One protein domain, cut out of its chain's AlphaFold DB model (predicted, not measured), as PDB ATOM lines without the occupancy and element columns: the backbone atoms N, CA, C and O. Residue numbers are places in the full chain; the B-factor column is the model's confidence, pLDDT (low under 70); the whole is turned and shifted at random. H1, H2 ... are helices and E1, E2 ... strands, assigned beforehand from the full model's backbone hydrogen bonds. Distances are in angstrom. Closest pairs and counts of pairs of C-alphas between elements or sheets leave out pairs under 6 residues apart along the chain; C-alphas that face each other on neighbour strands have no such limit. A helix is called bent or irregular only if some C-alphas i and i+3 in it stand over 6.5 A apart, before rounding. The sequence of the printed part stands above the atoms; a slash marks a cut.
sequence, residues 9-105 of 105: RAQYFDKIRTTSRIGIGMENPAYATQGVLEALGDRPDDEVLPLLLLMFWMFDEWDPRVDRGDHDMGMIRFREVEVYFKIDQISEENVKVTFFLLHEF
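What this domain is: This is residues 9 to 105 of the 105 residues of an uncharacterized protein of Gemmobacter caeni (UniProt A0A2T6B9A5). A twisted sheet of four strands has the longest helix, H3, crossing one of its faces, with H1 near one end of H3 and grazing the sheet. The short helix H2 is over E3 on the opposite face, near where E4 ends, and a long link, residues 59 to 72, leads from H3 to the edge strand E2. The printed part has 97 residues, with three named helices and four named strands in the order H1 E1 H2 H3 E2 E3 E4. The sheet is mixed, in the order E1 E4 E3 E2, and the class is mixed, helices and strands. The whole is compact, with a radius of gyration of the C-alphas of 12.7 A, and rounded, spanning 36 by 31 by 23 A.

Where its parts are: In the sheet, E1 is residues 28 to 32, 13.8 A long, and E4 is residues 95 to 100, 16.1 A, ending with C-alpha 100 at (179.329, 110.791, 213.719). E3, residues 81 to 89, is 25.9 A long, and E2, residues 73 to 78, is 16.3 A. H3, residues 45 to 58, is 20.9 A long; it is neither bent nor irregular, but only just: C-alphas 46 and 49 are 6.5 A apart. H2 is residues 34 to 40, 9.9 A. H1, residues 9 to 19, is 15.2 A long and begins with C-alpha 9 at (188.383, 93.032, 205.630).

How they stand to each other: E2, E3 and E4 form a meander, each strand the antiparallel neighbour of the one before. In the hairpin of E2 and E3, N 76 and O 83 are 2.8 A apart, within hydrogen-bond range; in that of E3 and E4, N 86 and O 98 are at 2.9 A. E1 is parallel to E4, with N 97 and O 29 at 2.9 A. H3 is on the sheet, at a height of 6.7 A, over E3 and across the strands, at 76 degrees to E3 on the local plane. H2 is on the opposite face, at a height of 8.5 A, over E3 and along the strands. Residues 45 to 48 of H3 alone only just touch H2, with 3 pairs of C-alphas within 8 A, the closest those of Leu 37 and Asp 45, 6.5 A. H1 only grazes the sheet, with residues 13 to 17. H1 and H3 only just touch, only at their ends, with 3 such pairs, the closest the C-alphas of Arg 17 and Trp 57, 6.2 A. H1 and H2 are apart. Every O i to N i+4 pair is within hydrogen-bond range in H1 and H2, and 8 of 10 in H3.

The domain as a whole: The C-alphas farthest apart, those of Asp 42 and Glu 92, are 37.3 A apart. The printed part has no cut. The link from H3 to E2 is long, with 14 residues. The mean pLDDT of the printed part is 88.8; residues 41 to 46 and 104 to 105 are under 70.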
ATOM      1  N   ARG A   9     189.434  92.084 205.253       91.25
ATOM      2  CA  ARG A   9     188.383  93.032 205.630       91.25
ATOM      3  C   ARG A   9     188.723  94.453 205.178       91.25
ATOM      4  O   ARG A   9     187.893  95.071 204.518       91.25
ATOM      5  N   ALA A  10     189.959  94.900 205.402       92.50
ATOM      6  CA  ALA A  10     190.431  96.188 204.907       92.50
ATOM      7  C   ALA A  10     190.380  96.283 203.376       92.50
ATOM      8  O   ALA A  10     189.861  97.249 202.824       92.50
ATOM      9  N   GLN A  11     190.819  95.231 202.676       92.56
ATOM     10  CA  GLN A  11     190.733  95.165 201.212       92.56
ATOM     11  C   GLN A  11     189.283  95.230 200.710       92.56
ATOM     12  O   GLN A  11     189.006  95.872 199.695       92.56
ATOM     13  N   TYR A  12     188.352  94.568 201.405       92.56
ATOM     14  CA  TYR A  12     186.929  94.624 201.079       92.56
ATOM     15  C   TYR A  12     186.363  96.036 201.259       92.56
ATOM     16  O   TYR A  12     185.729  96.547 200.336       92.56
ATOM     17  N   PHE A  13     186.614  96.696 202.392       92.31
ATOM     18  CA  PHE A  13     186.073  98.035 202.633       92.31
ATOM     19  C   PHE A  13     186.700  99.109 201.748       92.31
ATOM     20  O   PHE A  13     185.962  99.949 201.228       92.31
ATOM     21  N   ASP A  14     187.998  99.030 201.457       91.88
ATOM     22  CA  ASP A  14     188.628  99.899 200.458       91.88
ATOM     23  C   ASP A  14     188.006  99.712 199.068       91.88
ATOM     24  O   ASP A  14     187.721 100.691 198.368       91.88
ATOM     25  N   LYS A  15     187.725  98.464 198.670       91.19
ATOM     26  CA  LYS A  15     187.032  98.173 197.408       91.19
ATOM     27  C   LYS A  15     185.619  98.753 197.401       91.19
ATOM     28  O   LYS A  15     185.246  99.416 196.435       91.19
ATOM     29  N   ILE A  16     184.828  98.522 198.446       87.31
ATOM     30  CA  ILE A  16     183.450  99.025 198.529       87.31
ATOM     31  C   ILE A  16     183.434 100.556 198.487       87.31
ATOM     32  O   ILE A  16     182.688 101.141 197.704       87.31
ATOM     33  N   ARG A  17     184.307 101.215 199.251       89.94
ATOM     34  CA  ARG A  17     184.421 102.677 199.282       89.94
ATOM     35  C   ARG A  17     184.730 103.276 197.912       89.94
ATOM     36  O   ARG A  17     184.196 104.329 197.583       89.94
ATOM     37  N   THR A  18     185.571 102.614 197.120       86.94
ATOM     38  CA  THR A  18     186.029 103.126 195.819       86.94
ATOM     39  C   THR A  18     185.151 102.721 194.636       86.94
ATOM     40  O   THR A  18     185.220 103.365 193.590       86.94
ATOM     41  N   THR A  19     184.328 101.673 194.763       86.69
ATOM     42  CA  THR A  19     183.580 101.105 193.622       86.69
ATOM     43  C   THR A  19     182.063 101.074 193.793       86.69
ATOM     44  O   THR A  19     181.349 101.009 192.788       86.69
ATOM     45  N   SER A  20     181.546 101.143 195.021       87.19
ATOM     46  CA  SER A  20     180.112 101.015 195.285       87.19
ATOM     47  C   SER A  20     179.381 102.353 195.257       87.19
ATOM     48  O   SER A  20     179.918 103.414 195.577       87.19
ATOM     49  N   ARG A  21     178.088 102.295 194.925       89.94
ATOM     50  CA  ARG A  21     177.178 103.440 195.043       89.94
ATOM     51  C   ARG A  21     176.756 103.603 196.497       89.94
ATOM     52  O   ARG A  21     175.880 102.873 196.959       89.94
ATOM     53  N   ILE A  22     177.388 104.547 197.187       93.88
ATOM     54  CA  ILE A  22     177.114 104.890 198.586       93.88
ATOM     55  C   ILE A  22     176.409 106.247 198.637       93.88
ATOM     56  O   ILE A  22     176.862 107.196 197.998       93.88
ATOM     57  N   GLY A  23     175.298 106.354 199.367       91.81
ATOM     58  CA  GLY A  23     174.565 107.619 199.475       91.81
ATOM     59  C   GLY A  23     173.176 107.513 200.102       91.81
ATOM     60  O   GLY A  23     172.744 106.446 200.534       91.81
ATOM     61  N   ILE A  24     172.461 108.638 200.148       88.00
ATOM     62  CA  ILE A  24     171.103 108.721 200.710       88.00
ATOM     63  C   ILE A  24     170.131 107.924 199.835       88.00
ATOM     64  O   ILE A  24     170.070 108.130 198.625       88.00
ATOM     65  N   GLY A  25     169.357 107.025 200.452       86.19
ATOM     66  CA  GLY A  25     168.353 106.215 199.751       86.19
ATOM     67  C   GLY A  25     168.933 105.197 198.760       86.19
ATOM     68  O   GLY A  25     168.192 104.657 197.944       86.19
ATOM     69  N   MET A  26     170.245 104.951 198.814       92.06
ATOM     70  CA  MET A  26     170.935 103.967 197.981       92.06
ATOM     71  C   MET A  26     170.980 102.599 198.665       92.06
ATOM     72  O   MET A  26     170.732 102.468 199.861       92.06
ATOM     73  N   GLU A  27     171.359 101.584 197.891       91.62
ATOM     74  CA  GLU A  27     171.566 100.215 198.374       91.62
ATOM     75  C   GLU A  27     172.645 100.129 199.465       91.62
ATOM     76  O   GLU A  27     172.484  99.392 200.434       91.62
ATOM     77  N   ASN A  28     173.714 100.923 199.332       94.81
ATOM     78  CA  ASN A  28     174.691 101.146 200.393       94.81
ATOM     79  C   ASN A  28     174.397 102.504 201.040       94.81
ATOM     80  O   ASN A  28     174.829 103.541 200.519       94.81
ATOM     81  N   PRO A  29     173.601 102.550 202.116       95.75
ATOM     82  CA  PRO A  29     173.138 103.818 202.639       95.75
ATOM     83  C   PRO A  29     174.246 104.563 203.386       95.75
ATOM     84  O   PRO A  29     175.105 103.963 204.036       95.75
ATOM     85  N   ALA A  30     174.187 105.891 203.333       95.06
ATOM     86  CA  ALA A  30     175.015 106.769 204.148       95.06
ATOM     87  C   ALA A  30     174.161 107.710 204.996       95.06
ATOM     88  O   ALA A  30     173.144 108.220 204.524       95.06
ATOM     89  N   TYR A  31     174.606 107.954 206.227       93.19
ATOM     90  CA  TYR A  31     173.916 108.798 207.201       93.19
ATOM     91  C   TYR A  31     174.915 109.679 207.945       93.19
ATOM     92  O   TYR A  31     176.012 109.223 208.252       93.19
ATOM     93  N   ALA A  32     174.513 110.900 208.287       92.50
ATOM     94  CA  ALA A  32     175.179 111.714 209.298       92.50
ATOM     95  C   ALA A  32     174.284 111.784 210.539       92.50
ATOM     96  O   ALA A  32     173.062 111.892 210.410       92.50
ATOM     97  N   THR A  33     174.871 111.677 211.730       92.62
ATOM     98  CA  THR A  33     174.144 111.902 212.985       92.62
ATOM     99  C   THR A  33     173.709 113.360 213.104       92.62
ATOM    100  O   THR A  33     174.258 114.251 212.453       92.62
ATOM    101  N   GLN A  34     172.733 113.615 213.976       89.19
ATOM    102  CA  GLN A  34     172.291 114.976 214.266       89.19
ATOM    103  C   GLN A  34     173.443 115.846 214.792       89.19
ATOM    104  O   GLN A  34     173.565 116.983 214.349       89.19
ATOM    105  N   GLY A  35     174.335 115.316 215.641       90.06
ATOM    106  CA  GLY A  35     175.482 116.076 216.138       90.06
ATOM    107  C   GLY A  35     176.434 116.513 215.025       90.06
ATOM    108  O   GLY A  35     176.919 117.640 215.049       90.06
ATOM    109  N   VAL A  36     176.651 115.682 213.998       92.19
ATOM    110  CA  VAL A  36     177.432 116.087 212.815       92.19
ATOM    111  C   VAL A  36     176.736 117.209 212.047       92.19
ATOM    112  O   VAL A  36     177.396 118.174 211.668       92.19
ATOM    113  N   LEU A  37     175.422 117.110 211.827       89.12
ATOM    114  CA  LEU A  37     174.664 118.158 211.133       89.12
ATOM    115  C   LEU A  37     174.725 119.487 211.904       89.12
ATOM    116  O   LEU A  37     175.040 120.522 211.321       89.12
ATOM    117  N   GLU A  38     174.538 119.449 213.224       88.31
ATOM    118  CA  GLU A  38     174.612 120.622 214.105       88.31
ATOM    119  C   GLU A  38     176.021 121.225 214.176       88.31
ATOM    120  O   GLU A  38     176.173 122.445 214.127       88.31
ATOM    121  N   ALA A  39     177.064 120.393 214.257       88.88
ATOM    122  CA  ALA A  39     178.450 120.858 214.317       88.88
ATOM    123  C   ALA A  39     178.931 121.465 212.994       88.88
ATOM    124  O   ALA A  39     179.834 122.305 212.988       88.88
ATOM    125  N   LEU A  40     178.350 121.036 211.872       87.12
ATOM    126  CA  LEU A  40     178.665 121.571 210.550       87.12
ATOM    127  C   LEU A  40     177.757 122.746 210.147       87.12
ATOM    128  O   LEU A  40     178.166 123.519 209.277       87.12
ATOM    129  N   GLY A  41     176.606 122.906 210.815       65.62
ATOM    130  CA  GLY A  41     176.034 124.128 211.417       65.62
ATOM    131  C   GLY A  41     175.677 125.348 210.558       65.62
ATOM    132  O   GLY A  41     174.786 126.104 210.929       65.62
ATOM    133  N   ASP A  42     176.311 125.544 209.406       66.56
ATOM    134  CA  ASP A  42     176.115 126.712 208.530       66.56
ATOM    135  C   ASP A  42     175.535 126.337 207.157       66.56
ATOM    136  O   ASP A  42     175.344 127.204 206.300       66.56
ATOM    137  N   ARG A  43     175.305 125.046 206.902       66.00
ATOM    138  CA  ARG A  43     174.836 124.529 205.612       66.00
ATOM    139  C   ARG A  43     173.508 123.805 205.780       66.00
ATOM    140  O   ARG A  43     173.308 123.181 206.819       66.00
ATOM    141  N   PRO A  44     172.617 123.859 204.781       64.81
ATOM    142  CA  PRO A  44     171.416 123.042 204.814       64.81
ATOM    143  C   PRO A  44     171.794 121.547 204.801       64.81
ATOM    144  O   PRO A  44     172.838 121.156 204.266       64.81
ATOM    145  N   ASP A  45     170.972 120.715 205.449       64.12
ATOM    146  CA  ASP A  45     171.233 119.281 205.678       64.12
ATOM    147  C   ASP A  45     171.546 118.507 204.382       64.12
ATOM    148  O   ASP A  45     172.278 117.511 204.389       64.12
ATOM    149  N   ASP A  46     171.017 118.983 203.255       69.44
ATOM    150  CA  ASP A  46     171.205 118.434 201.914       69.44
ATOM    151  C   ASP A  46     172.591 118.717 201.306       69.44
ATOM    152  O   ASP A  46     172.967 118.050 200.341       69.44
ATOM    153  N   GLU A  47     173.398 119.613 201.882       78.81
ATOM    154  CA  GLU A  47     174.775 119.895 201.445       78.81
ATOM    155  C   GLU A  47     175.854 119.203 202.286       78.81
ATOM    156  O   GLU A  47     176.956 118.935 201.790       78.81
ATOM    157  N   VAL A  48     175.568 118.902 203.555       87.00
ATOM    158  CA  VAL A  48     176.557 118.331 204.484       87.00
ATOM    159  C   VAL A  48     176.942 116.911 204.074       87.00
ATOM    160  O   VAL A  48     178.125 116.593 203.929       87.00
ATOM    161  N   LEU A  49     175.951 116.048 203.851       88.50
ATOM    162  CA  LEU A  49     176.207 114.638 203.568       88.50
ATOM    163  C   LEU A  49     176.914 114.406 202.216       88.50
ATOM    164  O   LEU A  49     177.860 113.616 202.194       88.50
ATOM    165  N   PRO A  50     176.578 115.100 201.108       89.31
ATOM    166  CA  PRO A  50     177.369 115.021 199.878       89.31
ATOM    167  C   PRO A  50     178.845 115.395 200.061       89.31
ATOM    168  O   PRO A  50     179.718 114.769 199.462       89.31
ATOM    169  N   LEU A  51     179.142 116.384 200.908       89.94
ATOM    170  CA  LEU A  51     180.514 116.803 201.183       89.94
ATOM    171  C   LEU A  51     181.282 115.754 201.992       89.94
ATOM    172  O   LEU A  51     182.412 115.415 201.643       89.94
ATOM    173  N   LEU A  52     180.654 115.193 203.027       92.19
ATOM    174  CA  LEU A  52     181.228 114.095 203.805       92.19
ATOM    175  C   LEU A  52     181.472 112.856 202.939       92.19
ATOM    176  O   LEU A  52     182.524 112.231 203.055       92.19
ATOM    177  N   LEU A  53     180.554 112.538 202.022       92.31
ATOM    178  CA  LEU A  53     180.717 111.449 201.056       92.31
ATOM    179  C   LEU A  53     181.885 111.688 200.097       92.31
ATOM    180  O   LEU A  53     182.668 110.771 199.858       92.31
ATOM    181  N   LEU A  54     182.050 112.915 199.597       91.88
ATOM    182  CA  LEU A  54     183.203 113.275 198.773       91.88
ATOM    183  C   LEU A  54     184.516 113.072 199.543       91.88
ATOM    184  O   LEU A  54     185.449 112.463 199.021       91.88
ATOM    185  N   MET A  55     184.588 113.548 200.788       93.25
ATOM    186  CA  MET A  55     185.776 113.377 201.631       93.25
ATOM    187  C   MET A  55     186.037 111.901 201.953       93.25
ATOM    188  O   MET A  55     187.178 111.459 201.882       93.25
ATOM    189  N   PHE A  56     184.991 111.122 202.222       93.94
ATOM    190  CA  PHE A  56     185.064 109.677 202.427       93.94
ATOM    191  C   PHE A  56     185.605 108.935 201.194       93.94
ATOM    192  O   PHE A  56     186.473 108.069 201.314       93.94
ATOM    193  N   TRP A  57     185.167 109.289 199.985       91.88
ATOM    194  CA  TRP A  57     185.696 108.683 198.758       91.88
ATOM    195  C   TRP A  57     187.161 109.029 198.495       91.88
ATOM    196  O   TRP A  57     187.897 108.195 197.972       91.88
ATOM    197  N   MET A  58     187.605 110.223 198.883       91.25
ATOM    198  CA  MET A  58     189.003 110.644 198.731       91.25
ATOM    199  C   MET A  58     189.908 110.206 199.888       91.25
ATOM    200  O   MET A  58     191.117 110.375 199.795       91.25
ATOM    201  N   PHE A  59     189.345 109.652 200.961       92.00
ATOM    202  CA  PHE A  59     190.077 109.311 202.176       92.00
ATOM    203  C   PHE A  59     191.145 108.227 201.950       92.00
ATOM    204  O   PHE A  59     190.859 107.169 201.386       92.00
ATOM    205  N   ASP A  60     192.363 108.458 202.427       89.06
ATOM    206  CA  ASP A  60     193.471 107.491 202.412       89.06
ATOM    207  C   ASP A  60     194.309 107.484 203.711       89.06
ATOM    208  O   ASP A  60     195.168 106.618 203.891       89.06
ATOM    209  N   GLU A  61     194.030 108.396 204.647       89.06
ATOM    210  CA  GLU A  61     194.800 108.593 205.880       89.06
ATOM    211  C   GLU A  61     194.264 107.761 207.062       89.06
ATOM    212  O   GLU A  61     193.645 108.277 207.993       89.06
ATOM    213  N   TRP A  62     194.524 106.452 207.060       90.06
ATOM    214  CA  TRP A  62     194.130 105.562 208.162       90.06
ATOM    215  C   TRP A  62     195.006 105.759 209.416       90.06
ATOM    216  O   TRP A  62     196.179 105.381 209.442       90.06
ATOM    217  N   ASP A  63     194.434 106.338 210.479       89.69
ATOM    218  CA  ASP A  63     195.102 106.498 211.778       89.69
ATOM    219  C   ASP A  63     194.947 105.225 212.634       89.69
ATOM    220  O   ASP A  63     193.813 104.865 212.956       89.69
ATOM    221  N   PRO A  64     196.042 104.589 213.100       89.25
ATOM    222  CA  PRO A  64     195.992 103.373 213.918       89.25
ATOM    223  C   PRO A  64     195.253 103.520 215.263       89.25
ATOM    224  O   PRO A  64     194.937 102.528 215.926       89.25
ATOM    225  N   ARG A  65     195.015 104.754 215.724       88.75
ATOM    226  CA  ARG A  65     194.222 105.050 216.929       88.75
ATOM    227  C   ARG A  65     192.721 104.945 216.675       88.75
ATOM    228  O   ARG A  65     191.971 104.729 217.623       88.75
ATOM    229  N   VAL A  66     192.308 105.118 215.422       88.88
ATOM    230  CA  VAL A  66     190.914 105.069 214.970       88.88
ATOM    231  C   VAL A  66     190.642 103.723 214.309       88.88
ATOM    232  O   VAL A  66     189.705 103.034 214.691       88.88
ATOM    233  N   ASP A  67     191.511 103.306 213.394       90.25
ATOM    234  CA  ASP A  67     191.420 102.045 212.672       90.25
ATOM    235  C   ASP A  67     192.508 101.069 213.114       90.25
ATOM    236  O   ASP A  67     193.689 101.392 213.085       90.25
ATOM    237  N   ARG A  68     192.157  99.835 213.479       85.94
ATOM    238  CA  ARG A  68     193.158  98.832 213.900       85.94
ATOM    239  C   ARG A  68     193.698  97.977 212.747       85.94
ATOM    240  O   ARG A  68     194.279  96.923 213.004       85.94
ATOM    241  N   GLY A  69     193.540  98.431 211.504       87.00
ATOM    242  CA  GLY A  69     193.973  97.740 210.290       87.00
ATOM    243  C   GLY A  69     192.857  97.012 209.542       87.00
ATOM    244  O   GLY A  69     193.162  96.199 208.669       87.00
ATOM    245  N   ASP A  70     191.593  97.276 209.881       90.88
ATOM    246  CA  ASP A  70     190.421  96.695 209.213       90.88
ATOM    247  C   ASP A  70     189.742  97.666 208.242       90.88
ATOM    248  O   ASP A  70     188.872  97.237 207.487       90.88
ATOM    249  N   HIS A  71     190.174  98.928 208.216       93.25
ATOM    250  CA  HIS A  71     189.651 100.022 207.395       93.25
ATOM    251  C   HIS A  71     188.127 100.177 207.510       93.25
ATOM    252  O   HIS A  71     187.435 100.474 206.533       93.25
ATOM    253  N   ASP A  72     187.585  99.953 208.708       93.69
ATOM    254  CA  ASP A  72     186.145 100.024 208.971       93.69
ATOM    255  C   ASP A  72     185.736 101.253 209.783       93.69
ATOM    256  O   ASP A  72     184.545 101.553 209.900       93.69
ATOM    257  N   MET A  73     186.715 102.026 210.254       95.38
ATOM    258  CA  MET A  73     186.504 103.313 210.895       95.38
ATOM    259  C   MET A  73     187.587 104.305 210.480       95.38
ATOM    260  O   MET A  73     188.754 103.956 210.385       95.38
ATOM    261  N   GLY A  74     187.224 105.560 210.250       95.12
ATOM    262  CA  GLY A  74     188.186 106.610 209.926       95.12
ATOM    263  C   GLY A  74     187.739 107.965 210.443       95.12
ATOM    264  O   GLY A  74     186.652 108.106 211.003       95.12
ATOM    265  N   MET A  75     188.600 108.965 210.285       95.88
ATOM    266  CA  MET A  75     188.365 110.316 210.783       95.88
ATOM    267  C   MET A  75     188.670 111.327 209.688       95.88
ATOM    268  O   MET A  75     189.785 111.407 209.187       95.88
ATOM    269  N   ILE A  76     187.679 112.137 209.357       93.94
ATOM    270  CA  ILE A  76     187.771 113.226 208.401       93.94
ATOM    271  C   ILE A  76     187.774 114.535 209.183       93.94
ATOM    272  O   ILE A  76     186.918 114.775 210.032       93.94
ATOM    273  N   ARG A  77     188.724 115.418 208.878       89.50
ATOM    274  CA  ARG A  77     188.778 116.744 209.493       89.50
ATOM    275  C   ARG A  77     188.085 117.770 208.607       89.50
ATOM    276  O   ARG A  77     188.538 118.043 207.498       89.50
ATOM    277  N   PHE A  78     187.016 118.372 209.112       83.56
ATOM    278  CA  PHE A  78     186.313 119.465 208.456       83.56
ATOM    279  C   PHE A  78     186.450 120.746 209.280       83.56
ATOM    280  O   PHE A  78     185.816 120.903 210.320       83.56
ATOM    281  N   ARG A  79     187.285 121.686 208.814       82.19
ATOM    282  CA  ARG A  79     187.686 122.875 209.591       82.19
ATOM    283  C   ARG A  79     188.268 122.454 210.956       82.19
ATOM    284  O   ARG A  79     189.321 121.819 211.008       82.19
ATOM    285  N   GLU A  80     187.586 122.803 212.042       86.50
ATOM    286  CA  GLU A  80     187.955 122.483 213.425       86.50
ATOM    287  C   GLU A  80     187.195 121.266 213.977       86.50
ATOM    288  O   GLU A  80     187.434 120.867 215.113       86.50
ATOM    289  N   VAL A  81     186.311 120.654 213.180       90.25
ATOM    290  CA  VAL A  81     185.496 119.500 213.573       90.25
ATOM    291  C   VAL A  81     186.131 118.212 213.053       90.25
ATOM    292  O   VAL A  81     186.422 118.076 211.863       90.25
ATOM    293  N   GLU A  82     186.335 117.251 213.948       94.12
ATOM    294  CA  GLU A  82     186.740 115.886 213.607       94.12
ATOM    295  C   GLU A  82     185.481 115.025 213.477       94.12
ATOM    296  O   GLU A  82     184.807 114.726 214.464       94.12
ATOM    297  N   VAL A  83     185.138 114.674 212.238       95.06
ATOM    298  CA  VAL A  83     183.994 113.824 211.907       95.06
ATOM    299  C   VAL A  83     184.504 112.415 211.669       95.06
ATOM    300  O   VAL A  83     185.305 112.170 210.769       95.06
ATOM    301  N   TYR A  84     184.022 111.473 212.458       96.31
ATOM    302  CA  TYR A  84     184.353 110.069 212.301       96.31
ATOM    303  C   TYR A  84     183.377 109.427 211.330       96.31
ATOM    304  O   TYR A  84     182.220 109.836 211.239       96.31
ATOM    305  N   PHE A  85     183.833 108.418 210.603       95.88
ATOM    306  CA  PHE A  85     182.960 107.555 209.827       95.88
ATOM    307  C   PHE A  85     183.185 106.104 210.215       95.88
ATOM    308  O   PHE A  85     184.308 105.703 210.513       95.88
ATOM    309  N   LYS A  86     182.118 105.311 210.165       95.81
ATOM    310  CA  LYS A  86     182.162 103.859 210.318       95.81
ATOM    311  C   LYS A  86     181.508 103.187 209.121       95.81
ATOM    312  O   LYS A  86     180.451 103.635 208.673       95.81
ATOM    313  N   ILE A  87     182.120 102.113 208.640       95.94
ATOM    314  CA  ILE A  87     181.600 101.234 207.597       95.94
ATOM    315  C   ILE A  87     181.111  99.949 208.274       95.94
ATOM    316  O   ILE A  87     181.892  99.085 208.665       95.94
ATOM    317  N   ASP A  88     179.797  99.816 208.428       95.44
ATOM    318  CA  ASP A  88     179.179  98.590 208.926       95.44
ATOM    319  C   ASP A  88     178.795  97.694 207.744       95.44
ATOM    320  O   ASP A  88     178.093  98.124 206.829       95.44
ATOM    321  N   GLN A  89     179.189  96.423 207.780       94.75
ATOM    322  CA  GLN A  89     178.703  95.431 206.824       94.75
ATOM    323  C   GLN A  89     177.260  95.035 207.173       94.75
ATOM    324  O   GLN A  89     176.994  94.622 208.302       94.75
ATOM    325  N   ILE A  90     176.334  95.153 206.216       93.81
ATOM    326  CA  ILE A  90     174.916  94.782 206.396       93.81
ATOM    327  C   ILE A  90     174.614  93.432 205.734       93.81
ATOM    328  O   ILE A  90     173.796  92.660 206.231       93.81
ATOM    329  N   SER A  91     175.280  93.141 204.615       92.00
ATOM    330  CA  SER A  91     175.174  91.883 203.871       92.00
ATOM    331  C   SER A  91     176.538  91.513 203.276       92.00
ATOM    332  O   SER A  91     177.535  92.197 203.501       92.00
ATOM    333  N   GLU A  92     176.621  90.426 202.513       87.62
ATOM    334  CA  GLU A  92     177.853  90.068 201.793       87.62
ATOM    335  C   GLU A  92     178.265  91.144 200.772       87.62
ATOM    336  O   GLU A  92     179.454  91.408 200.581       87.62
ATOM    337  N   GLU A  93     177.286  91.821 200.167       87.94
ATOM    338  CA  GLU A  93     177.503  92.772 199.072       87.94
ATOM    339  C   GLU A  93     177.290  94.236 199.483       87.94
ATOM    340  O   GLU A  93     177.677  95.137 198.738       87.94
ATOM    341  N   ASN A  94     176.718  94.492 200.667       92.44
ATOM    342  CA  ASN A  94     176.305  95.832 201.072       92.44
ATOM    343  C   ASN A  94     176.875  96.296 202.406       92.44
ATOM    344  O   ASN A  94     176.991  95.546 203.383       92.44
ATOM    345  N   VAL A  95     177.118  97.604 202.464       95.69
ATOM    346  CA  VAL A  95     177.566  98.316 203.658       95.69
ATOM    347  C   VAL A  95     176.675  99.510 203.963       95.69
ATOM    348  O   VAL A  95     176.015 100.061 203.086       95.69
ATOM    349  N   LYS A  96     176.725  99.958 205.211       96.31
ATOM    350  CA  LYS A  96     176.221 101.252 205.660       96.31
ATOM    351  C   LYS A  96     177.403 102.100 206.096       96.31
ATOM    352  O   LYS A  96     178.233 101.633 206.871       96.31
ATOM    353  N   VAL A  97     177.418 103.360 205.680       96.81
ATOM    354  CA  VAL A  97     178.358 104.360 206.195       96.81
ATOM    355  C   VAL A  97     177.632 105.273 207.177       96.81
ATOM    356  O   VAL A  97     176.545 105.771 206.893       96.81
ATOM    357  N   THR A  98     178.191 105.473 208.364       96.25
ATOM    358  CA  THR A  98     177.648 106.409 209.361       96.25
ATOM    359  C   THR A  98     178.718 107.418 209.733       96.25
ATOM    360  O   THR A  98     179.785 107.012 210.179       96.25
ATOM    361  N   PHE A  99     178.429 108.704 209.549       95.69
ATOM    362  CA  PHE A  99     179.245 109.824 210.001       95.69
ATOM    363  C   PHE A  99     178.751 110.299 211.368       95.69
ATOM    364  O   PHE A  99     177.548 110.509 211.533       95.69
ATOM    365  N   PHE A 100     179.653 110.462 212.329       94.88
ATOM    366  CA  PHE A 100     179.329 110.791 213.719       94.88
ATOM    367  C   PHE A 100     180.450 111.597 214.391       94.88
ATOM    368  O   PHE A 100     181.574 111.674 213.886       94.88
ATOM    369  N   LEU A 101     180.159 112.183 215.549       93.88
ATOM    370  CA  LEU A 101     181.158 112.781 216.436       93.88
ATOM    371  C   LEU A 101     181.504 111.789 217.553       93.88
ATOM    372  O   LEU A 101     180.627 111.110 218.077       93.88
ATOM    373  N   LEU A 102     182.777 111.696 217.953       85.81
ATOM    374  CA  LEU A 102     183.227 110.659 218.901       85.81
ATOM    375  C   LEU A 102     182.512 110.707 220.266       85.81
ATOM    376  O   LEU A 102     182.429 109.695 220.946       85.81
ATOM    377  N   HIS A 103     181.995 111.869 220.674       76.12
ATOM    378  CA  HIS A 103     181.241 112.018 221.923       76.12
ATOM    379  C   HIS A 103     179.816 111.435 221.862       76.12
ATOM    380  O   HIS A 103     179.105 111.478 222.864       76.12
ATOM    381  N   GLU A 104     179.388 110.925 220.705       62.00
ATOM    382  CA  GLU A 104     178.089 110.277 220.495       62.00
ATOM    383  C   GLU A 104     178.140 108.742 220.666       62.00
ATOM    384  O   GLU A 104     177.089 108.102 220.598       62.00
ATOM    385  N   PHE A 105     179.328 108.154 220.888       52.72
ATOM    386  CA  PHE A 105     179.552 106.706 221.054       52.72
ATOM    387  C   PHE A 105     180.108 106.325 222.430       52.72
ATOM    388  O   PHE A 105     180.908 107.098 223.003       52.72
TER     389      PHE A 105